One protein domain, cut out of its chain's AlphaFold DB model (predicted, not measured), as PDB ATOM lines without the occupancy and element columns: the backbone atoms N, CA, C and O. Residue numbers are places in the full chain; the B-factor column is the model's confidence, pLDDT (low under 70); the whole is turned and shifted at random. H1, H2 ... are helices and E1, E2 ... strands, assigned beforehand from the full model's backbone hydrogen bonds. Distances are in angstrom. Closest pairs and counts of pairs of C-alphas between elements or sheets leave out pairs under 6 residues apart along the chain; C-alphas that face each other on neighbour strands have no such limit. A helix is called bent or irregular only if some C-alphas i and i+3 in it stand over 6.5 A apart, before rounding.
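What this domain is: This is residues 166 to 235, 275 to 311 and 320 to 391 of the 717 residues of an uncharacterized protein of Streptomyces ferrugineus (UniProt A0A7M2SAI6). What shape do these atoms make? A hairpin of two long helices, H7 and H8, is the core; H1 and H2 pack on H7 at one end of the body, while H3, H4 and H5 stand side by side as a triangle at the other, with H3 packing on H7 and H4 on H8. The small H6 lies at a far corner, and residues 200 to 230 form a long stretch with no named element. What are its parts and size? The printed part has 179 residues, is mostly helix, and has eight named helices and one named strand in the order H1, H2, E1, H3, H4, H5, H6, H7, H8. It is compact, with a radius of gyration of the C-alphas of 15.5 A and spans of 45 by 38 by 29 A.

Where its parts are: Where do the first elements lie? H1 is residues 168 to 180, beginning at C-alpha 168 (271.439, 225.145, 235.326), and H2 is residues 185 to 199. Both are irregular: C-alphas 175 and 178 are 9.3 A apart, and C-alphas 193 and 196 are 9.5 A apart. What follows? E1 is residues 231 to 235 and pairs with no named strand; H3 is 275 to 289, 20.3 A long, H4 294 to 305, H5 321 to 332 and H6 335 to 340. H7 is 345 to 366, 31.2 A long, and H8 is 370 to 390, 30.5 A long, ending at C-alpha 390 (265.635, 214.668, 232.411).

How they stand to each other: What touches the hub, H7? H1 touches it at a shallow tilt of 22 degrees, the closest C-alphas being Leu 172 and Ala 358, 5.8 A apart; with residues 185 to 189 alone, H2 touches it about perpendicular, at 74 degrees, closest at Leu 186 and Thr 365, 5.8 A. H3 touches it at a steep tilt of 54 degrees, closest at Arg 275 and Ala 355, 5.3 A; H8 forms a hairpin with it, at 19 degrees and opposite ways, closest at Gln 357 and Ala 380, 4.2 A. What lies farther out? H4 touches H8, closest at Ala 301 and Leu 379, 6.0 A, and H5 touches H3, closest at Met 281 and Leu 330, 6.8 A. Are the helix backbones complete? Every O i to N i+4 pair is within hydrogen-bond range in H4, H5, H6 and H8, against 6 of 9 in H1, 7 of 11 in H2, 9 of 11 in H3 and 14 of 18 in H7.

The domain as a whole: How far does it reach? The two C-alphas farthest apart, those of Ser 196 and Glu 340, are 46.1 A apart. Where is it cut? Residues 236 to 274 and 312 to 319 are not printed, with C-alpha gaps of 10.8 A and 17.8 A. Which link is long, and where is confidence low? The link from H2 to E1 is long, with 31 residues, and residues 309 to 311 are under 70 in pLDDT.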
ATOM      1  N   MET A 166     273.907 223.825 241.774       92.38
ATOM      2  CA  MET A 166     274.051 225.049 240.987       92.38
ATOM      3  C   MET A 166     272.883 225.162 240.011       92.38
ATOM      4  O   MET A 166     272.621 224.195 239.299       92.38
ATOM      5  N   PRO A 167     272.163 226.297 239.939       94.62
ATOM      6  CA  PRO A 167     271.137 226.487 238.918       94.62
ATOM      7  C   PRO A 167     271.702 226.227 237.518       94.62
ATOM      8  O   PRO A 167     272.797 226.689 237.204       94.62
ATOM      9  N   ALA A 168     270.957 225.533 236.656       95.56
ATOM     10  CA  ALA A 168     271.439 225.145 235.326       95.56
ATOM     11  C   ALA A 168     271.892 226.350 234.475       95.56
ATOM     12  O   ALA A 168     272.896 226.281 233.769       95.56
ATOM     13  N   GLN A 169     271.193 227.482 234.596       95.75
ATOM     14  CA  GLN A 169     271.597 228.738 233.960       95.75
ATOM     15  C   GLN A 169     272.935 229.266 234.508       95.75
ATOM     16  O   GLN A 169     273.796 229.665 233.730       95.75
ATOM     17  N   ALA A 170     273.138 229.216 235.828       94.94
ATOM     18  CA  ALA A 170     274.390 229.634 236.457       94.94
ATOM     19  C   ALA A 170     275.556 228.713 236.060       94.94
ATOM     20  O   ALA A 170     276.655 229.202 235.814       94.94
ATOM     21  N   PHE A 171     275.311 227.405 235.910       96.38
ATOM     22  CA  PHE A 171     276.295 226.467 235.358       96.38
ATOM     23  C   PHE A 171     276.729 226.890 233.956       96.38
ATOM     24  O   PHE A 171     277.923 226.950 233.667       96.38
ATOM     25  N   LEU A 172     275.766 227.185 233.074       97.12
ATOM     26  CA  LEU A 172     276.057 227.594 231.703       97.12
ATOM     27  C   LEU A 172     276.879 228.891 231.669       97.12
ATOM     28  O   LEU A 172     277.866 228.978 230.939       97.12
ATOM     29  N   GLU A 173     276.497 229.886 232.468       96.19
ATOM     30  CA  GLU A 173     277.209 231.163 232.578       96.19
ATOM     31  C   GLU A 173     278.633 230.989 233.119       96.19
ATOM     32  O   GLU A 173     279.574 231.528 232.535       96.19
ATOM     33  N   GLU A 174     278.812 230.186 234.170       95.94
ATOM     34  CA  GLU A 174     280.119 229.863 234.753       95.94
ATOM     35  C   GLU A 174     281.016 229.131 233.740       95.94
ATOM     36  O   GLU A 174     282.180 229.490 233.552       95.94
ATOM     37  N   ALA A 175     280.471 228.148 233.017       96.44
ATOM     38  CA  ALA A 175     281.201 227.395 231.998       96.44
ATOM     39  C   ALA A 175     281.645 228.271 230.811       96.44
ATOM     40  O   ALA A 175     282.717 228.052 230.235       96.44
ATOM     41  N   LEU A 176     280.830 229.258 230.426       96.69
ATOM     42  CA  LEU A 176     281.122 230.189 229.333       96.69
ATOM     43  C   LEU A 176     282.041 231.345 229.768       96.69
ATOM     44  O   LEU A 176     282.807 231.875 228.948       96.69
ATOM     45  N   GLY A 177     281.981 231.743 231.041       94.56
ATOM     46  CA  GLY A 177     282.685 232.897 231.592       94.56
ATOM     47  C   GLY A 177     282.311 234.189 230.859       94.56
ATOM     48  O   GLY A 177     281.146 234.455 230.574       94.56
ATOM     49  N   HIS A 178     283.310 234.988 230.466       91.50
ATOM     50  CA  HIS A 178     283.094 236.239 229.716       91.50
ATOM     51  C   HIS A 178     282.341 236.051 228.383       91.50
ATOM     52  O   HIS A 178     281.798 237.010 227.840       91.50
ATOM     53  N   ARG A 179     282.271 234.826 227.841       95.19
ATOM     54  CA  ARG A 179     281.515 234.532 226.611       95.19
ATOM     55  C   ARG A 179     280.002 234.571 226.822       95.19
ATOM     56  O   ARG A 179     279.276 234.648 225.841       95.19
ATOM     57  N   ALA A 180     279.521 234.542 228.064       96.56
ATOM     58  CA  ALA A 180     278.110 234.754 228.374       96.56
ATOM     59  C   ALA A 180     277.712 236.244 228.380       96.56
ATOM     60  O   ALA A 180     276.534 236.557 228.531       96.56
ATOM     61  N   ALA A 181     278.660 237.177 228.207       95.25
ATOM     62  CA  ALA A 181     278.346 238.602 228.173       95.25
ATOM     63  C   ALA A 181     277.524 238.979 226.916       95.25
ATOM     64  O   ALA A 181     277.787 238.435 225.834       95.25
ATOM     65  N   PRO A 182     276.560 239.919 227.011       94.12
ATOM     66  CA  PRO A 182     275.709 240.325 225.883       94.12
ATOM     67  C   PRO A 182     276.454 240.929 224.682       94.12
ATOM     68  O   PRO A 182     275.925 240.938 223.575       94.12
ATOM     69  N   ASP A 183     277.661 241.446 224.895       94.38
ATOM     70  CA  ASP A 183     278.548 242.052 223.896       94.38
ATOM     71  C   ASP A 183     279.697 241.116 223.471       94.38
ATOM     72  O   ASP A 183     280.609 241.512 222.741       94.38
ATOM     73  N   SER A 184     279.662 239.854 223.902       95.19
ATOM     74  CA  SER A 184     280.679 238.858 223.573       95.19
ATOM     75  C   SER A 184     280.665 238.453 222.092       95.19
ATOM     76  O   SER A 184     279.703 238.670 221.350       95.19
ATOM     77  N   GLN A 185     281.736 237.784 221.651       95.44
ATOM     78  CA  GLN A 185     281.770 237.161 220.324       95.44
ATOM     79  C   GLN A 185     280.664 236.110 220.158       95.44
ATOM     80  O   GLN A 185     280.084 236.017 219.081       95.44
ATOM     81  N   LEU A 186     280.333 235.368 221.221       97.19
ATOM     82  CA  LEU A 186     279.247 234.391 221.200       97.19
ATOM     83  C   LEU A 186     277.904 235.071 220.928       97.19
ATOM     84  O   LEU A 186     277.183 234.629 220.041       97.19
ATOM     85  N   ALA A 187     277.609 236.186 221.601       97.56
ATOM     86  CA  ALA A 187     276.390 236.956 221.356       97.56
ATOM     87  C   ALA A 187     276.291 237.439 219.902       97.56
ATOM     88  O   ALA A 187     275.241 237.290 219.270       97.56
ATOM     89  N   ARG A 188     277.392 237.957 219.341       97.62
ATOM     90  CA  ARG A 188     277.450 238.387 217.933       97.62
ATOM     91  C   ARG A 188     277.216 237.228 216.967       97.62
ATOM     92  O   ARG A 188     276.342 237.335 216.112       97.62
ATOM     93  N   THR A 189     277.946 236.123 217.119       97.50
ATOM     94  CA  THR A 189     277.817 234.945 216.248       97.50
ATOM     95  C   THR A 189     276.423 234.320 216.356       97.50
ATOM     96  O   THR A 189     275.803 234.022 215.339       97.50
ATOM     97  N   SER A 190     275.868 234.187 217.564       97.56
ATOM     98  CA  SER A 190     274.499 233.691 217.751       97.56
ATOM     99  C   SER A 190     273.458 234.617 217.119       97.56
ATOM    100  O   SER A 190     272.543 234.129 216.464       97.56
ATOM    101  N   THR A 191     273.611 235.939 217.248       97.44
ATOM    102  CA  THR A 191     272.718 236.920 216.601       97.44
ATOM    103  C   THR A 191     272.823 236.857 215.078       97.44
ATOM    104  O   THR A 191     271.813 236.954 214.393       97.44
ATOM    105  N   GLN A 192     274.022 236.648 214.531       97.19
ATOM    106  CA  GLN A 192     274.219 236.480 213.092       97.19
ATOM    107  C   GLN A 192     273.480 235.245 212.553       97.19
ATOM    108  O   GLN A 192     272.869 235.321 211.492       97.19
ATOM    109  N   LEU A 193     273.521 234.123 213.278       96.50
ATOM    110  CA  LEU A 193     272.896 232.867 212.844       96.50
ATOM    111  C   LEU A 193     271.385 232.816 213.090       96.50
ATOM    112  O   LEU A 193     270.659 232.205 212.310       96.50
ATOM    113  N   LEU A 194     270.906 233.421 214.180       97.06
ATOM    114  CA  LEU A 194     269.512 233.315 214.631       97.06
ATOM    115  C   LEU A 194     268.686 234.587 214.393       97.06
ATOM    116  O   LEU A 194     267.463 234.566 214.542       97.06
ATOM    117  N   GLY A 195     269.320 235.716 214.071       97.12
ATOM    118  CA  GLY A 195     268.658 237.017 214.011       97.12
ATOM    119  C   GLY A 195     268.001 237.382 215.346       97.12
ATOM    120  O   GLY A 195     268.559 237.159 216.420       97.12
ATOM    121  N   SER A 196     266.775 237.909 215.291       96.75
ATOM    122  CA  SER A 196     265.992 238.239 216.490       96.75
ATOM    123  C   SER A 196     265.567 237.011 217.302       96.75
ATOM    124  O   SER A 196     265.267 237.149 218.487       96.75
ATOM    125  N   ALA A 197     265.583 235.806 216.714       97.31
ATOM    126  CA  ALA A 197     265.201 234.583 217.419       97.31
ATOM    127  C   ALA A 197     266.174 234.218 218.553       97.31
ATOM    128  O   ALA A 197     265.802 233.448 219.433       97.31
ATOM    129  N   VAL A 198     267.375 234.816 218.600       97.44
ATOM    130  CA  VAL A 198     268.319 234.663 219.724       97.44
ATOM    131  C   VAL A 198     267.716 235.085 221.074       97.44
ATOM    132  O   VAL A 198     268.176 234.623 222.114       97.44
ATOM    133  N   ARG A 199     266.676 235.933 221.069       97.62
ATOM    134  CA  ARG A 199     265.956 236.373 222.275       97.62
ATOM    135  C   ARG A 199     264.804 235.447 222.679       97.62
ATOM    136  O   ARG A 199     264.336 235.518 223.813       97.62
ATOM    137  N   ASN A 200     264.372 234.545 221.800       97.69
ATOM    138  CA  ASN A 200     263.265 233.628 222.071       97.69
ATOM    139  C   ASN A 200     263.710 232.476 222.984       97.69
ATOM    140  O   ASN A 200     264.871 232.079 222.969       97.69
ATOM    141  N   SER A 201     262.785 231.878 223.740       96.88
ATOM    142  CA  SER A 201     263.070 230.681 224.552       96.88
ATOM    143  C   SER A 201     263.250 229.410 223.712       96.88
ATOM    144  O   SER A 201     263.860 228.445 224.172       96.88
ATOM    145  N   THR A 202     262.743 229.407 222.477       98.00
ATOM    146  CA  THR A 202     262.915 228.343 221.481       98.00
ATOM    147  C   THR A 202     263.379 228.926 220.149       98.00
ATOM    148  O   THR A 202     263.076 230.072 219.811       98.00
ATOM    149  N   VAL A 203     264.126 228.134 219.386       97.69
ATOM    150  CA  VAL A 203     264.689 228.506 218.087       97.69
ATOM    151  C   VAL A 203     264.364 227.443 217.042       97.69
ATOM    152  O   VAL A 203     264.427 226.243 217.306       97.69
ATOM    153  N   GLN A 204     264.026 227.894 215.837       97.56
ATOM    154  CA  GLN A 204     263.875 227.034 214.668       97.56
ATOM    155  C   GLN A 204     265.209 227.009 213.919       97.56
ATOM    156  O   GLN A 204     265.595 228.009 213.314       97.56
ATOM    157  N   LEU A 205     265.930 225.891 213.986       95.12
ATOM    158  CA  LEU A 205     267.216 225.751 213.301       95.12
ATOM    159  C   LEU A 205     267.007 225.269 211.853       95.12
ATOM    160  O   LEU A 205     266.130 224.432 211.616       95.12
ATOM    161  N   PRO A 206     267.795 225.765 210.878       91.00
ATOM    162  CA  PRO A 206     267.751 225.276 209.502       91.00
ATOM    163  C   PRO A 206     267.960 223.758 209.418       91.00
ATOM    164  O   PRO A 206     268.851 223.212 210.071       91.00
ATOM    165  N   GLY A 207     267.137 223.087 208.609       87.25
ATOM    166  CA  GLY A 207     267.207 221.637 208.394       87.25
ATOM    167  C   GLY A 207     266.655 220.778 209.537       87.25
ATOM    168  O   GLY A 207     266.664 219.558 209.420       87.25
ATOM    169  N   TRP A 208     266.153 221.374 210.625       89.81
ATOM    170  CA  TRP A 208     265.569 220.627 211.741       89.81
ATOM    171  C   TRP A 208     264.038 220.752 211.744       89.81
ATOM    172  O   TRP A 208     263.531 221.864 211.618       89.81
ATOM    173  N   PRO A 209     263.264 219.659 211.878       90.88
ATOM    174  CA  PRO A 209     261.811 219.709 211.698       90.88
ATOM    175  C   PRO A 209     261.060 220.346 212.874       90.88
ATOM    176  O   PRO A 209     259.945 220.830 212.694       90.88
ATOM    177  N   THR A 210     261.642 220.343 214.076       94.94
ATOM    178  CA  THR A 210     260.985 220.810 215.303       94.94
ATOM    179  C   THR A 210     261.726 221.993 215.928       94.94
ATOM    180  O   THR A 210     262.951 222.047 215.883       94.94
ATOM    181  N   PRO A 211     261.033 222.958 216.548       97.38
ATOM    182  CA  PRO A 211     261.709 223.967 217.353       97.38
ATOM    183  C   PRO A 211     262.477 223.315 218.510       97.38
ATOM    184  O   PRO A 211     261.957 222.423 219.180       97.38
ATOM    185  N   LEU A 212     263.701 223.781 218.764       97.69
ATOM    186  CA  LEU A 212     264.515 223.356 219.903       97.69
ATOM    187  C   LEU A 212     264.591 224.472 220.955       97.69
ATOM    188  O   LEU A 212     264.413 225.645 220.615       97.69
ATOM    189  N   PRO A 213     264.873 224.155 222.229       97.88
ATOM    190  CA  PRO A 213     265.180 225.164 223.238       97.88
ATOM    191  C   PRO A 213     266.363 226.024 222.790       97.88
ATOM    192  O   PRO A 213     267.324 225.514 222.213       97.88
ATOM    193  N   ASN A 214     266.297 227.331 223.043       98.06
ATOM    194  CA  ASN A 214     267.399 228.232 222.725       98.06
ATOM    195  C   ASN A 214     268.607 227.903 223.619       98.06
ATOM    196  O   ASN A 214     268.532 228.115 224.828       98.06
ATOM    197  N   PRO A 215     269.732 227.418 223.065       97.69
ATOM    198  CA  PRO A 215     270.850 226.991 223.895       97.69
ATOM    199  C   PRO A 215     271.651 228.156 224.475       97.69
ATOM    200  O   PRO A 215     272.532 227.932 225.300       97.69
ATOM    201  N   THR A 216     271.427 229.383 224.006       97.69
ATOM    202  CA  THR A 216     272.249 230.537 224.368       97.69
ATOM    203  C   THR A 216     271.801 231.155 225.696       97.69
ATOM    204  O   THR A 216     270.614 231.112 226.024       97.69
ATOM    205  N   PRO A 217     272.705 231.818 226.440       95.94
ATOM    206  CA  PRO A 217     272.328 232.545 227.650       95.94
ATOM    207  C   PRO A 217     271.596 233.873 227.359       95.94
ATOM    208  O   PRO A 217     271.309 234.622 228.284       95.94
ATOM    209  N   PHE A 218     271.311 234.207 226.092       96.62
ATOM    210  CA  PHE A 218     270.829 235.536 225.683       96.62
ATOM    211  C   PHE A 218     269.314 235.632 225.477       96.62
ATOM    212  O   PHE A 218     268.825 236.702 225.100       96.62
ATOM    213  N   ALA A 219     268.585 234.535 225.684       95.56
ATOM    214  CA  ALA A 219     267.132 234.525 225.609       95.56
ATOM    215  C   ALA A 219     266.523 235.411 226.709       95.56
ATOM    216  O   ALA A 219     266.979 235.384 227.848       95.56
ATOM    217  N   ASP A 220     265.441 236.127 226.399       95.00
ATOM    218  CA  ASP A 220     264.727 236.956 227.385       95.00
ATOM    219  C   ASP A 220     264.124 236.097 228.510       95.00
ATOM    220  O   ASP A 220     263.918 236.546 229.637       95.00
ATOM    221  N   ARG A 221     263.832 234.832 228.192       93.75
ATOM    222  CA  ARG A 221     263.408 233.793 229.133       93.75
ATOM    223  C   ARG A 221     264.269 232.550 228.904       93.75
ATOM    224  O   ARG A 221     263.877 231.704 228.094       93.75
ATOM    225  N   PRO A 222     265.437 232.440 229.563       93.69
ATOM    226  CA  PRO A 222     266.344 231.321 229.352       93.69
ATOM    227  C   PRO A 222     265.658 229.983 229.668       93.69
ATOM    228  O   PRO A 222     265.068 229.847 230.745       93.69
ATOM    229  N   PRO A 223     265.736 228.978 228.775       93.12
ATOM    230  CA  PRO A 223     265.066 227.688 228.972       93.12
ATOM    231  C   PRO A 223     265.555 226.924 230.209       93.12
ATOM    232  O   PRO A 223     264.850 226.045 230.703       93.12
ATOM    233  N   LEU A 224     266.740 227.272 230.721       93.88
ATOM    234  CA  LEU A 224     267.352 226.662 231.898       93.88
ATOM    235  C   LEU A 224     266.956 227.324 233.229       93.88
ATOM    236  O   LEU A 224     267.229 226.767 234.287       93.88
ATOM    237  N   ALA A 225     266.313 228.499 233.209       91.31
ATOM    238  CA  ALA A 225     266.094 229.308 234.414       91.31
ATOM    239  C   ALA A 225     265.083 228.711 235.415       91.31
ATOM    240  O   ALA A 225     265.053 229.128 236.568       91.31
ATOM    241  N   ARG A 226     264.242 227.761 234.985       87.50
ATOM    242  CA  ARG A 226     263.159 227.162 235.796       87.50
ATOM    243  C   ARG A 226     263.325 225.659 236.007       87.50
ATOM    244  O   ARG A 226     262.344 224.944 236.186       87.50
ATOM    245  N   LEU A 227     264.553 225.170 235.924       90.38
ATOM    246  CA  LEU A 227     264.867 223.756 236.096       90.38
ATOM    247  C   LEU A 227     265.569 223.559 237.434       90.38
ATOM    248  O   LEU A 227     266.311 224.437 237.887       90.38
ATOM    249  N   ARG A 228     265.320 222.414 238.072       86.50
ATOM    250  CA  ARG A 228     265.954 222.061 239.338       86.50
ATOM    251  C   ARG A 228     267.484 222.092 239.185       86.50
ATOM    252  O   ARG A 228     268.001 221.575 238.192       86.50
ATOM    253  N   PRO A 229     268.216 222.694 240.144       81.12
ATOM    254  CA  PRO A 229     269.673 222.656 240.156       81.12
ATOM    255  C   PRO A 229     270.188 221.208 240.130       81.12
ATOM    256  O   PRO A 229     269.806 220.440 241.016       81.12
ATOM    257  N   PRO A 230     271.039 220.816 239.167       85.88
ATOM    258  CA  PRO A 230     271.741 219.543 239.245       85.88
ATOM    259  C   PRO A 230     272.762 219.538 240.386       85.88
ATOM    260  O   PRO A 230     273.252 220.590 240.816       85.88
ATOM    261  N   THR A 231     273.127 218.334 240.821       89.81
ATOM    262  CA  THR A 231     274.382 218.098 241.536       89.81
ATOM    263  C   THR A 231     275.541 218.306 240.560       89.81
ATOM    264  O   THR A 231     275.531 217.800 239.439       89.81
ATOM    265  N   VAL A 232     276.542 219.075 240.968       92.19
ATOM    266  CA  VAL A 232     277.681 219.478 240.146       92.19
ATOM    267  C   VAL A 232     278.966 219.093 240.852       92.19
ATOM    268  O   VAL A 232     279.171 219.465 242.008       92.19
ATOM    269  N   ALA A 233     279.836 218.402 240.119       93.62
ATOM    270  CA  ALA A 233     281.192 218.111 240.549       93.62
ATOM    271  C   ALA A 233     282.094 219.329 240.306       93.62
ATOM    272  O   ALA A 233     282.388 219.686 239.157       93.62
ATOM    273  N   LEU A 234     282.532 219.973 241.392       94.06
ATOM    274  CA  LEU A 234     283.549 221.024 241.337       94.06
ATOM    275  C   LEU A 234     284.938 220.477 241.670       94.06
ATOM    276  O   LEU A 234     285.088 219.429 242.280       94.06
ATOM    277  N   GLY A 235     285.984 221.181 241.272       94.31
ATOM    278  CA  GLY A 235     287.343 220.825 241.650       94.31
ATOM    279  C   GLY A 235     288.377 221.545 240.812       94.31
ATOM    280  O   GLY A 235     288.083 222.490 240.082       94.31
ATOM    281  N   ARG A 275     283.735 220.139 232.401       97.44
ATOM    282  CA  ARG A 275     284.080 221.055 231.312       97.44
ATOM    283  C   ARG A 275     285.309 220.569 230.542       97.44
ATOM    284  O   ARG A 275     285.289 220.567 229.317       97.44
ATOM    285  N   ASP A 276     286.347 220.126 231.244       98.06
ATOM    286  CA  ASP A 276     287.606 219.669 230.647       98.06
ATOM    287  C   ASP A 276     287.466 218.429 229.743       98.06
ATOM    288  O   ASP A 276     287.860 218.516 228.574       98.06
ATOM    289  N   PRO A 277     286.898 217.290 230.195       98.06
ATOM    290  CA  PRO A 277     286.750 216.106 229.352       98.06
ATOM    291  C   PRO A 277     285.850 216.370 228.144       98.06
ATOM    292  O   PRO A 277     286.159 215.915 227.044       98.06
ATOM    293  N   VAL A 278     284.773 217.145 228.309       98.44
ATOM    294  CA  VAL A 278     283.866 217.475 227.204       98.44
ATOM    295  C   VAL A 278     284.532 218.406 226.194       98.44
ATOM    296  O   VAL A 278     284.434 218.179 224.988       98.44
ATOM    297  N   HIS A 279     285.255 219.424 226.658       98.31
ATOM    298  CA  HIS A 279     286.004 220.318 225.783       98.31
ATOM    299  C   HIS A 279     287.089 219.563 224.998       98.31
ATOM    300  O   HIS A 279     287.179 219.716 223.777       98.31
ATOM    301  N   LEU A 280     287.851 218.688 225.666       98.31
ATOM    302  CA  LEU A 280     288.858 217.834 225.031       98.31
ATOM    303  C   LEU A 280     288.228 216.880 224.007       98.31
ATOM    304  O   LEU A 280     288.744 216.744 222.897       98.31
ATOM    305  N   MET A 281     287.095 216.261 224.343       98.31
ATOM    306  CA  MET A 281     286.344 215.396 223.435       98.31
ATOM    307  C   MET A 281     285.900 216.151 222.181       98.31
ATOM    308  O   MET A 281     286.133 215.671 221.071       98.31
ATOM    309  N   LEU A 282     285.322 217.348 222.327       98.31
ATOM    310  CA  LEU A 282     284.923 218.159 221.178       98.31
ATOM    311  C   LEU A 282     286.132 218.607 220.349       98.31
ATOM    312  O   LEU A 282     286.039 218.598 219.124       98.31
ATOM    313  N   CYS A 283     287.282 218.914 220.960       97.25
ATOM    314  CA  CYS A 283     288.518 219.166 220.212       97.25
ATOM    315  C   CYS A 283     288.895 217.984 219.309       97.25
ATOM    316  O   CYS A 283     289.209 218.206 218.145       97.25
ATOM    317  N   LEU A 284     288.844 216.750 219.821       96.94
ATOM    318  CA  LEU A 284     289.174 215.554 219.037       96.94
ATOM    319  C   LEU A 284     288.127 215.261 217.956       96.94
ATOM    320  O   LEU A 284     288.486 214.894 216.845       96.94
ATOM    321  N   VAL A 285     286.840 215.481 218.239       96.50
ATOM    322  CA  VAL A 285     285.762 215.381 217.238       96.50
ATOM    323  C   VAL A 285     286.009 216.317 216.053       96.50
ATOM    324  O   VAL A 285     285.758 215.952 214.904       96.50
ATOM    325  N   CYS A 286     286.526 217.517 216.313       95.75
ATOM    326  CA  CYS A 286     286.771 218.499 215.261       95.75
ATOM    327  C   CYS A 286     287.812 218.046 214.235       95.75
ATOM    328  O   CYS A 286     287.718 218.476 213.090       95.75
ATOM    329  N   ASP A 287     288.741 217.159 214.604       93.50
ATOM    330  CA  ASP A 287     289.710 216.580 213.662       93.50
ATOM    331  C   ASP A 287     289.017 215.745 212.565       93.50
ATOM    332  O   ASP A 287     289.595 215.503 211.508       93.50
ATOM    333  N   HIS A 288     287.774 215.312 212.804       94.56
ATOM    334  CA  HIS A 288     286.992 214.482 211.889       94.56
ATOM    335  C   HIS A 288     285.839 215.237 211.215       94.56
ATOM    336  O   HIS A 288     285.393 214.825 210.146       94.56
ATOM    337  N   LEU A 289     285.348 216.331 211.811       94.44
ATOM    338  CA  LEU A 289     284.078 216.966 211.434       94.44
ATOM    339  C   LEU A 289     284.010 217.390 209.955       94.44
ATOM    340  O   LEU A 289     282.970 217.220 209.310       94.44
ATOM    341  N   THR A 290     285.113 217.894 209.400       93.12
ATOM    342  CA  THR A 290     285.201 218.346 208.001       93.12
ATOM    343  C   THR A 290     285.041 217.208 206.992       93.12
ATOM    344  O   THR A 290     284.535 217.444 205.900       93.12
ATOM    345  N   GLY A 291     285.407 215.976 207.361       93.19
ATOM    346  CA  GLY A 291     285.280 214.786 206.513       93.19
ATOM    347  C   GLY A 291     283.937 214.058 206.627       93.19
ATOM    348  O   GLY A 291     283.694 213.118 205.874       93.19
ATOM    349  N   LEU A 292     283.067 214.458 207.559       95.69
ATOM    350  CA  LEU A 292     281.776 213.806 207.785       95.69
ATOM    351  C   LEU A 292     280.669 214.433 206.930       95.69
ATOM    352  O   LEU A 292     280.491 215.653 206.934       95.69
ATOM    353  N   GLY A 293     279.876 213.587 206.267       95.38
ATOM    354  CA  GLY A 293     278.614 213.988 205.637       95.38
ATOM    355  C   GLY A 293     277.528 214.328 206.666       95.38
ATOM    356  O   GLY A 293     277.669 214.032 207.851       95.38
ATOM    357  N   GLU A 294     276.422 214.931 206.223       94.31
ATOM    358  CA  GLU A 294     275.354 215.411 207.118       94.31
ATOM    359  C   GLU A 294     274.760 214.305 208.006       94.31
ATOM    360  O   GLU A 294     274.625 214.507 209.210       94.31
ATOM    361  N   GLN A 295     274.490 213.118 207.448       94.00
ATOM    362  CA  GLN A 295     273.978 211.973 208.213       94.00
ATOM    363  C   GLN A 295     274.952 211.534 209.317       94.00
ATOM    364  O   GLN A 295     274.553 211.385 210.467       94.00
ATOM    365  N   ALA A 296     276.244 211.412 208.995       95.38
ATOM    366  CA  ALA A 296     277.274 211.054 209.970       95.38
ATOM    367  C   ALA A 296     277.454 212.136 211.048       95.38
ATOM    368  O   ALA A 296     277.710 211.825 212.208       95.38
ATOM    369  N   ARG A 297     277.301 213.418 210.688       96.12
ATOM    370  CA  ARG A 297     277.316 214.541 211.639       96.12
ATOM    371  C   ARG A 297     276.110 214.524 212.575       96.12
ATOM    372  O   ARG A 297     276.263 214.871 213.748       96.12
ATOM    373  N   ASP A 298     274.931 214.167 212.076       94.69
ATOM    374  CA  ASP A 298     273.723 214.059 212.895       94.69
ATOM    375  C   ASP A 298     273.784 212.857 213.844       94.69
ATOM    376  O   ASP A 298     273.498 212.995 215.038       94.69
ATOM    377  N   GLU A 299     274.260 211.712 213.347       94.44
ATOM    378  CA  GLU A 299     274.520 210.531 214.167       94.44
ATOM    379  C   GLU A 299     275.583 210.816 215.230       94.44
ATOM    380  O   GLU A 299     275.384 210.497 216.399       94.44
ATOM    381  N   LEU A 300     276.677 211.492 214.871       95.94
ATOM    382  CA  LEU A 300     277.698 211.908 215.828       95.94
ATOM    383  C   LEU A 300     277.120 212.803 216.929       95.94
ATOM    384  O   LEU A 300     277.473 212.642 218.095       95.94
ATOM    385  N   ALA A 301     276.220 213.728 216.591       96.25
ATOM    386  CA  ALA A 301     275.537 214.542 217.590       96.25
ATOM    387  C   ALA A 301     274.636 213.690 218.503       96.25
ATOM    388  O   ALA A 301     274.632 213.914 219.711       96.25
ATOM    389  N   THR A 302     273.941 212.678 217.972       94.81
ATOM    390  CA  THR A 302     273.186 211.698 218.778       94.81
ATOM    391  C   THR A 302     274.104 210.929 219.723       94.81
ATOM    392  O   THR A 302     273.849 210.881 220.924       94.81
ATOM    393  N   LEU A 303     275.218 210.409 219.206       94.69
ATOM    394  CA  LEU A 303     276.216 209.699 219.995       94.69
ATOM    395  C   LEU A 303     276.789 210.592 221.090       94.69
ATOM    396  O   LEU A 303     276.999 210.103 222.191       94.69
ATOM    397  N   LEU A 304     277.044 211.880 220.824       96.19
ATOM    398  CA  LEU A 304     277.528 212.860 221.808       96.19
ATOM    399  C   LEU A 304     276.553 213.099 222.966       96.19
ATOM    400  O   LEU A 304     277.017 213.375 224.069       96.19
ATOM    401  N   LEU A 305     275.249 212.955 222.743       95.69
ATOM    402  CA  LEU A 305     274.218 213.114 223.774       95.69
ATOM    403  C   LEU A 305     274.063 211.865 224.659       95.69
ATOM    404  O   LEU A 305     273.665 211.996 225.813       95.69
ATOM    405  N   ASP A 306     274.402 210.679 224.144       89.75
ATOM    406  CA  ASP A 306     274.367 209.406 224.878       89.75
ATOM    407  C   ASP A 306     275.601 209.269 225.793       89.75
ATOM    408  O   ASP A 306     276.630 208.719 225.396       89.75
ATOM    409  N   SER A 307     275.530 209.806 227.014       78.94
ATOM    410  CA  SER A 307     276.634 209.748 227.993       78.94
ATOM    411  C   SER A 307     277.050 208.325 228.370       78.94
ATOM    412  O   SER A 307     278.211 208.108 228.712       78.94
ATOM    413  N   ASP A 308     276.130 207.369 228.260       72.38
ATOM    414  CA  ASP A 308     276.262 206.031 228.837       72.38
ATOM    415  C   ASP A 308     276.622 204.963 227.807       72.38
ATOM    416  O   ASP A 308     276.980 203.843 228.163       72.38
ATOM    417  N   GLY A 309     276.519 205.292 226.517       67.38
ATOM    418  CA  GLY A 309     276.807 204.361 225.428       67.38
ATOM    419  C   GLY A 309     275.871 203.149 225.386       67.38
ATOM    420  O   GLY A 309     276.164 202.184 224.683       67.38
ATOM    421  N   GLY A 310     274.766 203.182 226.138       63.69
ATOM    422  CA  GLY A 310     273.865 202.048 226.325       63.69
ATOM    423  C   GLY A 310     272.775 201.924 225.261       63.69
ATOM    424  O   GLY A 310     272.147 200.874 225.165       63.69
ATOM    425  N   THR A 311     272.532 202.967 224.461       56.53
ATOM    426  CA  THR A 311     271.286 203.046 223.676       56.53
ATOM    427  C   THR A 311     271.502 202.847 222.180       56.53
ATOM    428  O   THR A 311     270.605 202.383 221.474       56.53
ATOM    429  N   SER A 320     283.060 206.639 211.844       92.75
ATOM    430  CA  SER A 320     284.209 205.725 211.792       92.75
ATOM    431  C   SER A 320     284.480 205.052 213.146       92.75
ATOM    432  O   SER A 320     284.414 205.705 214.193       92.75
ATOM    433  N   SER A 321     284.891 203.781 213.124       91.00
ATOM    434  CA  SER A 321     285.233 203.005 214.326       91.00
ATOM    435  C   SER A 321     286.283 203.683 215.213       91.00
ATOM    436  O   SER A 321     286.173 203.645 216.434       91.00
ATOM    437  N   GLY A 322     287.266 204.374 214.622       93.00
ATOM    438  CA  GLY A 322     288.279 205.124 215.371       93.00
ATOM    439  C   GLY A 322     287.707 206.309 216.162       93.00
ATOM    440  O   GLY A 322     288.122 206.557 217.298       93.00
ATOM    441  N   LEU A 323     286.720 207.019 215.604       94.62
ATOM    442  CA  LEU A 323     286.028 208.095 216.318       94.62
ATOM    443  C   LEU A 323     285.114 207.525 217.413       94.62
ATOM    444  O   LEU A 323     285.138 208.029 218.533       94.62
ATOM    445  N   LEU A 324     284.396 206.431 217.142       93.50
ATOM    446  CA  LEU A 324     283.608 205.722 218.160       93.50
ATOM    447  C   LEU A 324     284.477 205.268 219.340       93.50
ATOM    448  O   LEU A 324     284.155 205.570 220.489       93.50
ATOM    449  N   PHE A 325     285.618 204.634 219.056       93.44
ATOM    450  CA  PHE A 325     286.601 204.241 220.066       93.44
ATOM    451  C   PHE A 325     287.068 205.445 220.890       93.44
ATOM    452  O   PHE A 325     287.155 205.367 222.116       93.44
ATOM    453  N   THR A 326     287.334 206.578 220.235       95.38
ATOM    454  CA  THR A 326     287.732 207.816 220.914       95.38
ATOM    455  C   THR A 326     286.646 208.286 221.885       95.38
ATOM    456  O   THR A 326     286.937 208.495 223.061       95.38
ATOM    457  N   LEU A 327     285.391 208.394 221.437       95.25
ATOM    458  CA  LEU A 327     284.275 208.825 222.286       95.25
ATOM    459  C   LEU A 327     284.076 207.898 223.491       95.25
ATOM    460  O   LEU A 327     283.983 208.376 224.621       95.25
ATOM    461  N   GLN A 328     284.072 206.583 223.261       94.12
ATOM    462  CA  GLN A 328     283.919 205.579 224.317       94.12
ATOM    463  C   GLN A 328     285.021 205.700 225.371       94.12
ATOM    464  O   GLN A 328     284.731 205.772 226.564       94.12
ATOM    465  N   ARG A 329     286.286 205.789 224.939       95.25
ATOM    466  CA  ARG A 329     287.435 205.895 225.848       95.25
ATOM    467  C   ARG A 329     287.414 207.163 226.689       95.25
ATOM    468  O   ARG A 329     287.776 207.107 227.862       95.25
ATOM    469  N   LEU A 330     287.040 208.299 226.102       95.94
ATOM    470  CA  LEU A 330     287.005 209.570 226.824       95.94
ATOM    471  C   LEU A 330     285.867 209.608 227.850       95.94
ATOM    472  O   LEU A 330     286.077 210.114 228.949       95.94
ATOM    473  N   ARG A 331     284.697 209.039 227.533       93.75
ATOM    474  CA  ARG A 331     283.579 208.921 228.487       93.75
ATOM    475  C   ARG A 331     283.936 208.022 229.659       93.75
ATOM    476  O   ARG A 331     283.864 208.455 230.811       93.75
ATOM    477  N   SER A 332     284.424 206.820 229.353       93.56
ATOM    478  CA  SER A 332     284.741 205.825 230.374       93.56
ATOM    479  C   SER A 332     285.913 206.236 231.270       93.56
ATOM    480  O   SER A 332     286.124 205.658 232.330       93.56
ATOM    481  N   ALA A 333     286.717 207.225 230.863       96.25
ATOM    482  CA  ALA A 333     287.841 207.717 231.657       96.25
ATOM    483  C   ALA A 333     287.417 208.356 232.989       96.25
ATOM    484  O   ALA A 333     288.234 208.425 233.903       96.25
ATOM    485  N   THR A 334     286.165 208.807 233.096       94.81
ATOM    486  CA  THR A 334     285.602 209.361 234.338       94.81
ATOM    487  C   THR A 334     284.939 208.309 235.228       94.81
ATOM    488  O   THR A 334     284.656 208.599 236.391       94.81
ATOM    489  N   ASP A 335     284.713 207.093 234.715       92.75
ATOM    490  CA  ASP A 335     283.923 206.063 235.397       92.75
ATOM    491  C   ASP A 335     284.486 205.661 236.762       92.75
ATOM    492  O   ASP A 335     283.714 205.671 237.720       92.75
ATOM    493  N   PRO A 336     285.790 205.354 236.923       91.50
ATOM    494  CA  PRO A 336     286.281 204.915 238.226       91.50
ATOM    495  C   PRO A 336     286.074 205.987 239.303       91.50
ATOM    496  O   PRO A 336     285.543 205.690 240.370       91.50
ATOM    497  N   TRP A 337     286.396 207.246 238.989       92.31
ATOM    498  CA  TRP A 337     286.238 208.364 239.918       92.31
ATOM    499  C   TRP A 337     284.774 208.650 240.265       92.31
ATOM    500  O   TRP A 337     284.458 208.879 241.433       92.31
ATOM    501  N   ARG A 338     283.878 208.648 239.263       90.69
ATOM    502  CA  ARG A 338     282.458 208.968 239.486       90.69
ATOM    503  C   ARG A 338     281.751 207.853 240.257       90.69
ATOM    504  O   ARG A 338     280.931 208.151 241.117       90.69
ATOM    505  N   LEU A 339     282.087 206.589 239.976       89.88
ATOM    506  CA  LEU A 339     281.510 205.432 240.663       89.88
ATOM    507  C   LEU A 339     282.004 205.341 242.111       89.88
ATOM    508  O   LEU A 339     281.201 205.073 242.993       89.88
ATOM    509  N   GLU A 340     283.286 205.619 242.371       88.69
ATOM    510  CA  GLU A 340     283.840 205.668 243.735       88.69
ATOM    511  C   GLU A 340     283.158 206.734 244.614       88.69
ATOM    512  O   GLU A 340     283.071 206.575 245.829       88.69
ATOM    513  N   ARG A 341     282.671 207.825 244.011       86.25
ATOM    514  CA  ARG A 341     282.056 208.970 244.711       86.25
ATOM    515  C   ARG A 341     280.531 208.978 244.664       86.25
ATOM    516  O   ARG A 341     279.930 210.020 244.919       86.25
ATOM    517  N   ASP A 342     279.919 207.849 244.312       84.12
ATOM    518  CA  ASP A 342     278.466 207.693 244.214       84.12
ATOM    519  C   ASP A 342     277.790 208.768 243.342       84.12
ATOM    520  O   ASP A 342     276.634 209.133 243.563       84.12
ATOM    521  N   TYR A 343     278.482 209.267 242.308       81.12
ATOM    522  CA  TYR A 343     277.840 210.041 241.246       81.12
ATOM    523  C   TYR A 343     277.014 209.083 240.393       81.12
ATOM    524  O   TYR A 343     277.429 208.624 239.321       81.12
ATOM    525  N   ALA A 344     275.832 208.755 240.914       74.56
ATOM    526  CA  ALA A 344     274.849 207.950 240.227       74.56
ATOM    527  C   ALA A 344     274.507 208.599 238.879       74.56
ATOM    528  O   ALA A 344     274.586 209.817 238.702       74.56
ATOM    529  N   HIS A 345     274.086 207.777 237.919       70.12
ATOM    530  CA  HIS A 345     273.664 208.248 236.601       70.12
ATOM    531  C   HIS A 345     272.746 209.498 236.617       70.12
ATOM    532  O   HIS A 345     273.057 210.440 235.881       70.12
ATOM    533  N   PRO A 346     271.690 209.590 237.461       79.00
ATOM    534  CA  PRO A 346     270.824 210.774 237.497       79.00
ATOM    535  C   PRO A 346     271.536 212.071 237.909       79.00
ATOM    536  O   PRO A 346     271.063 213.142 237.548       79.00
ATOM    537  N   ASP A 347     272.667 212.002 238.614       84.19
ATOM    538  CA  ASP A 347     273.457 213.175 239.003       84.19
ATOM    539  C   ASP A 347     274.571 213.497 237.994       84.19
ATOM    540  O   ASP A 347     275.005 214.644 237.882       84.19
ATOM    541  N   TRP A 348     275.055 212.508 237.238       91.06
ATOM    542  CA  TRP A 348     276.153 212.688 236.281       91.06
ATOM    543  C   TRP A 348     275.685 213.179 234.909       91.06
ATOM    544  O   TRP A 348     276.258 214.110 234.337       91.06
ATOM    545  N   GLN A 349     274.616 212.586 234.378       93.75
ATOM    546  CA  GLN A 349     274.118 212.915 233.045       93.75
ATOM    547  C   GLN A 349     273.713 214.397 232.891       93.75
ATOM    548  O   GLN A 349     274.097 215.008 231.887       93.75
ATOM    549  N   PRO A 350     273.017 215.039 233.856       95.00
ATOM    550  CA  PRO A 350     272.610 216.435 233.702       95.00
ATOM    551  C   PRO A 350     273.795 217.405 233.569       95.00
ATOM    552  O   PRO A 350     273.804 218.251 232.673       95.00
ATOM    553  N   GLN A 351     274.832 217.265 234.401       94.56
ATOM    554  CA  GLN A 351     276.034 218.109 234.315       94.56
ATOM    555  C   GLN A 351     276.865 217.828 233.051       94.56
ATOM    556  O   GLN A 351     277.437 218.763 232.491       94.56
ATOM    557  N   TYR A 352     276.884 216.588 232.541       96.69
ATOM    558  CA  TYR A 352     277.506 216.277 231.247       96.69
ATOM    559  C   TYR A 352     276.804 217.009 230.097       96.69
ATOM    560  O   TYR A 352     277.470 217.635 229.272       96.69
ATOM    561  N   LEU A 353     275.469 216.992 230.062       97.50
ATOM    562  CA  LEU A 353     274.691 217.673 229.023       97.50
ATOM    563  C   LEU A 353     274.867 219.196 229.076       97.50
ATOM    564  O   LEU A 353     275.028 219.828 228.031       97.50
ATOM    565  N   LEU A 354     274.922 219.787 230.274       97.62
ATOM    566  CA  LEU A 354     275.221 221.214 230.433       97.62
ATOM    567  C   LEU A 354     276.657 221.556 230.004       97.62
ATOM    568  O   LEU A 354     276.877 222.563 229.326       97.62
ATOM    569  N   ALA A 355     277.641 220.713 230.338       97.75
ATOM    570  CA  ALA A 355     279.017 220.882 229.875       97.75
ATOM    571  C   ALA A 355     279.113 220.765 228.343       97.75
ATOM    572  O   ALA A 355     279.818 221.557 227.714       97.75
ATOM    573  N   LEU A 356     278.370 219.834 227.732       98.56
ATOM    574  CA  LEU A 356     278.280 219.661 226.279       98.56
ATOM    575  C   LEU A 356     277.658 220.877 225.604       98.56
ATOM    576  O   LEU A 356     278.219 221.373 224.628       98.56
ATOM    577  N   GLN A 357     276.564 221.405 226.154       98.50
ATOM    578  CA  GLN A 357     275.950 222.647 225.691       98.50
ATOM    579  C   GLN A 357     276.948 223.812 225.739       98.50
ATOM    580  O   GLN A 357     277.168 224.476 224.724       98.50
ATOM    581  N   ALA A 358     277.585 224.043 226.891       98.38
ATOM    582  CA  ALA A 358     278.529 225.141 227.068       98.38
ATOM    583  C   ALA A 358     279.734 225.023 226.124       98.38
ATOM    584  O   ALA A 358     280.091 225.984 225.440       98.38
ATOM    585  N   CYS A 359     280.338 223.835 226.031       98.50
ATOM    586  CA  CYS A 359     281.480 223.615 225.152       98.50
ATOM    587  C   CYS A 359     281.076 223.761 223.680       98.50
ATOM    588  O   CYS A 359     281.776 224.447 222.942       98.50
ATOM    589  N   ALA A 360     279.932 223.225 223.249       98.56
ATOM    590  CA  ALA A 360     279.452 223.403 221.879       98.56
ATOM    591  C   ALA A 360     279.289 224.893 221.512       98.56
ATOM    592  O   ALA A 360     279.732 225.312 220.444       98.56
ATOM    593  N   LEU A 361     278.776 225.726 222.424       98.56
ATOM    594  CA  LEU A 361     278.724 227.184 222.238       98.56
ATOM    595  C   LEU A 361     280.113 227.841 222.209       98.56
ATOM    596  O   LEU A 361     280.329 228.797 221.466       98.56
ATOM    597  N   MET A 362     281.093 227.342 222.967       97.62
ATOM    598  CA  MET A 362     282.473 227.821 222.829       97.62
ATOM    599  C   MET A 362     283.020 227.524 221.426       97.62
ATOM    600  O   MET A 362     283.613 228.406 220.798       97.62
ATOM    601  N   PHE A 363     282.795 226.311 220.915       97.50
ATOM    602  CA  PHE A 363     283.237 225.912 219.579       97.50
ATOM    603  C   PHE A 363     282.515 226.661 218.465       97.50
ATOM    604  O   PHE A 363     283.170 227.016 217.491       97.50
ATOM    605  N   LEU A 364     281.234 227.001 218.637       97.56
ATOM    606  CA  LEU A 364     280.491 227.863 217.715       97.56
ATOM    607  C   LEU A 364     281.282 229.133 217.350       97.56
ATOM    608  O   LEU A 364     281.347 229.504 216.186       97.56
ATOM    609  N   THR A 365     281.949 229.772 218.316       95.00
ATOM    610  CA  THR A 365     282.740 230.995 218.054       95.00
ATOM    611  C   THR A 365     284.128 230.758 217.464       95.00
ATOM    612  O   THR A 365     284.745 231.697 216.970       95.00
ATOM    613  N   ARG A 366     284.642 229.524 217.533       93.00
ATOM    614  CA  ARG A 366     285.992 229.157 217.074       93.00
ATOM    615  C   ARG A 366     286.013 228.641 215.631       93.00
ATOM    616  O   ARG A 366     287.094 228.453 215.080       93.00
ATOM    617  N   ARG A 367     284.847 228.378 215.033       94.12
ATOM    618  CA  ARG A 367     284.720 227.850 213.667       94.12
ATOM    619  C   ARG A 367     284.606 228.986 212.660       94.12
ATOM    620  O   ARG A 367     283.874 229.945 212.895       94.12
ATOM    621  N   ALA A 368     285.320 228.856 211.546       89.81
ATOM    622  CA  ALA A 368     285.257 229.809 210.442       89.81
ATOM    623  C   ALA A 368     284.065 229.527 209.514       89.81
ATOM    624  O   ALA A 368     283.410 230.459 209.057       89.81
ATOM    625  N   GLU A 369     283.758 228.248 209.287       94.75
ATOM    626  CA  GLU A 369     282.730 227.821 208.341       94.75
ATOM    627  C   GLU A 369     281.331 227.842 208.967       94.75
ATOM    628  O   GLU A 369     281.103 227.275 210.042       94.75
ATOM    629  N   ALA A 370     280.373 228.454 208.268       94.75
ATOM    630  CA  ALA A 370     278.994 228.602 208.740       94.75
ATOM    631  C   ALA A 370     278.304 227.252 209.009       94.75
ATOM    632  O   ALA A 370     277.531 227.131 209.958       94.75
ATOM    633  N   ASP A 371     278.621 226.217 208.227       95.19
ATOM    634  CA  ASP A 371     278.060 224.876 208.408       95.19
ATOM    635  C   ASP A 371     278.520 224.226 209.717       95.19
ATOM    636  O   ASP A 371     277.722 223.602 210.421       95.19
ATOM    637  N   GLU A 372     279.795 224.397 210.080       96.25
ATOM    638  CA  GLU A 372     280.324 223.913 211.356       96.25
ATOM    639  C   GLU A 372     279.729 224.705 212.520       96.25
ATOM    640  O   GLU A 372     279.299 224.116 213.511       96.25
ATOM    641  N   GLN A 373     279.652 226.035 212.386       97.12
ATOM    642  CA  GLN A 373     278.988 226.898 213.364       97.12
ATOM    643  C   GLN A 373     277.547 226.433 213.613       97.12
ATOM    644  O   GLN A 373     277.143 226.208 214.756       97.12
ATOM    645  N   LEU A 374     276.782 226.206 212.546       96.75
ATOM    646  CA  LEU A 374     275.407 225.735 212.638       96.75
ATOM    647  C   LEU A 374     275.315 224.323 213.238       96.75
ATOM    648  O   LEU A 374     274.372 224.045 213.981       96.75
ATOM    649  N   TRP A 375     276.267 223.431 212.957       97.62
ATOM    650  CA  TRP A 375     276.324 222.112 213.595       97.62
ATOM    651  C   TRP A 375     276.551 222.218 215.109       97.62
ATOM    652  O   TRP A 375     275.818 221.596 215.877       97.62
ATOM    653  N   PHE A 376     277.480 223.065 215.564       98.38
ATOM    654  CA  PHE A 376     277.699 223.296 216.998       98.38
ATOM    655  C   PHE A 376     276.501 223.954 217.683       98.38
ATOM    656  O   PHE A 376     276.159 223.584 218.807       98.38
ATOM    657  N   LEU A 377     275.820 224.886 217.011       98.31
ATOM    658  CA  LEU A 377     274.585 225.476 217.525       98.31
ATOM    659  C   LEU A 377     273.472 224.422 217.661       98.31
ATOM    660  O   LEU A 377     272.786 224.391 218.684       98.31
ATOM    661  N   ARG A 378     273.333 223.527 216.671       97.75
ATOM    662  CA  ARG A 378     272.421 222.370 216.725       97.75
ATOM    663  C   ARG A 378     272.768 221.434 217.881       97.75
ATOM    664  O   ARG A 378     271.878 221.084 218.650       97.75
ATOM    665  N   LEU A 379     274.042 221.075 218.050       98.38
ATOM    666  CA  LEU A 379     274.502 220.232 219.156       98.38
ATOM    667  C   LEU A 379     274.178 220.862 220.517       98.38
ATOM    668  O   LEU A 379     273.633 220.184 221.386       98.38
ATOM    669  N   ALA A 380     274.436 222.162 220.686       98.50
ATOM    670  CA  ALA A 380     274.116 222.878 221.917       98.50
ATOM    671  C   ALA A 380     272.604 222.880 222.209       98.50
ATOM    672  O   ALA A 380     272.194 222.630 223.341       98.50
ATOM    673  N   ALA A 381     271.767 223.118 221.192       98.31
ATOM    674  CA  ALA A 381     270.307 223.106 221.324       98.31
ATOM    675  C   ALA A 381     269.770 221.711 221.678       98.31
ATOM    676  O   ALA A 381     268.901 221.580 222.539       98.31
ATOM    677  N   ARG A 382     270.322 220.656 221.065       97.94
ATOM    678  CA  ARG A 382     269.970 219.263 221.376       97.94
ATOM    679  C   ARG A 382     270.418 218.858 222.784       97.94
ATOM    680  O   ARG A 382     269.659 218.188 223.471       97.94
ATOM    681  N   ALA A 383     271.591 219.303 223.238       97.88
ATOM    682  CA  ALA A 383     272.057 219.083 224.611       97.88
ATOM    683  C   ALA A 383     271.160 219.794 225.637       97.88
ATOM    684  O   ALA A 383     270.761 219.183 226.626       97.88
ATOM    685  N   CYS A 384     270.751 221.036 225.352       97.94
ATOM    686  CA  CYS A 384     269.778 221.768 226.165       97.94
ATOM    687  C   CYS A 384     268.420 221.042 226.226       97.94
ATOM    688  O   CYS A 384     267.819 220.954 227.297       97.94
ATOM    689  N   ALA A 385     267.938 220.502 225.101       97.00
ATOM    690  CA  ALA A 385     266.697 219.724 225.042       97.00
ATOM    691  C   ALA A 385     266.787 218.408 225.825       97.00
ATOM    692  O   ALA A 385     265.880 218.080 226.587       97.00
ATOM    693  N   ALA A 386     267.893 217.673 225.673       96.06
ATOM    694  CA  ALA A 386     268.144 216.445 226.417       96.06
ATOM    695  C   ALA A 386     268.189 216.720 227.927       96.06
ATOM    696  O   ALA A 386     267.530 216.017 228.690       96.06
ATOM    697  N   PHE A 387     268.864 217.795 228.351       96.25
ATOM    698  CA  PHE A 387     268.883 218.214 229.752       96.25
ATOM    699  C   PHE A 387     267.470 218.524 230.257       96.25
ATOM    700  O   PHE A 387     267.064 218.000 231.287       96.25
ATOM    701  N   GLN A 388     266.687 219.309 229.511       95.69
ATOM    702  CA  GLN A 388     265.296 219.612 229.866       95.69
ATOM    703  C   GLN A 388     264.412 218.373 230.013       95.69
ATOM    704  O   GLN A 388     263.489 218.391 230.820       95.69
ATOM    705  N   SER A 389     264.670 217.316 229.240       94.81
ATOM    706  CA  SER A 389     263.867 216.091 229.294       94.81
ATOM    707  C   SER A 389     264.100 215.253 230.553       94.81
ATOM    708  O   SER A 389     263.213 214.496 230.941       94.81
ATOM    709  N   ILE A 390     265.269 215.396 231.188       94.12
ATOM    710  CA  ILE A 390     265.635 214.668 232.411       94.12
ATOM    711  C   ILE A 390     265.614 215.557 233.658       94.12
ATOM    712  O   ILE A 390     265.562 215.050 234.774       94.12
ATOM    713  N   ALA A 391     265.669 216.880 233.487       93.06
ATOM    714  CA  ALA A 391     265.630 217.826 234.587       93.06
ATOM    715  C   ALA A 391     264.205 217.965 235.127       93.06
ATOM    716  O   ALA A 391     263.254 218.224 234.388       93.06
TER     717      ALA A 391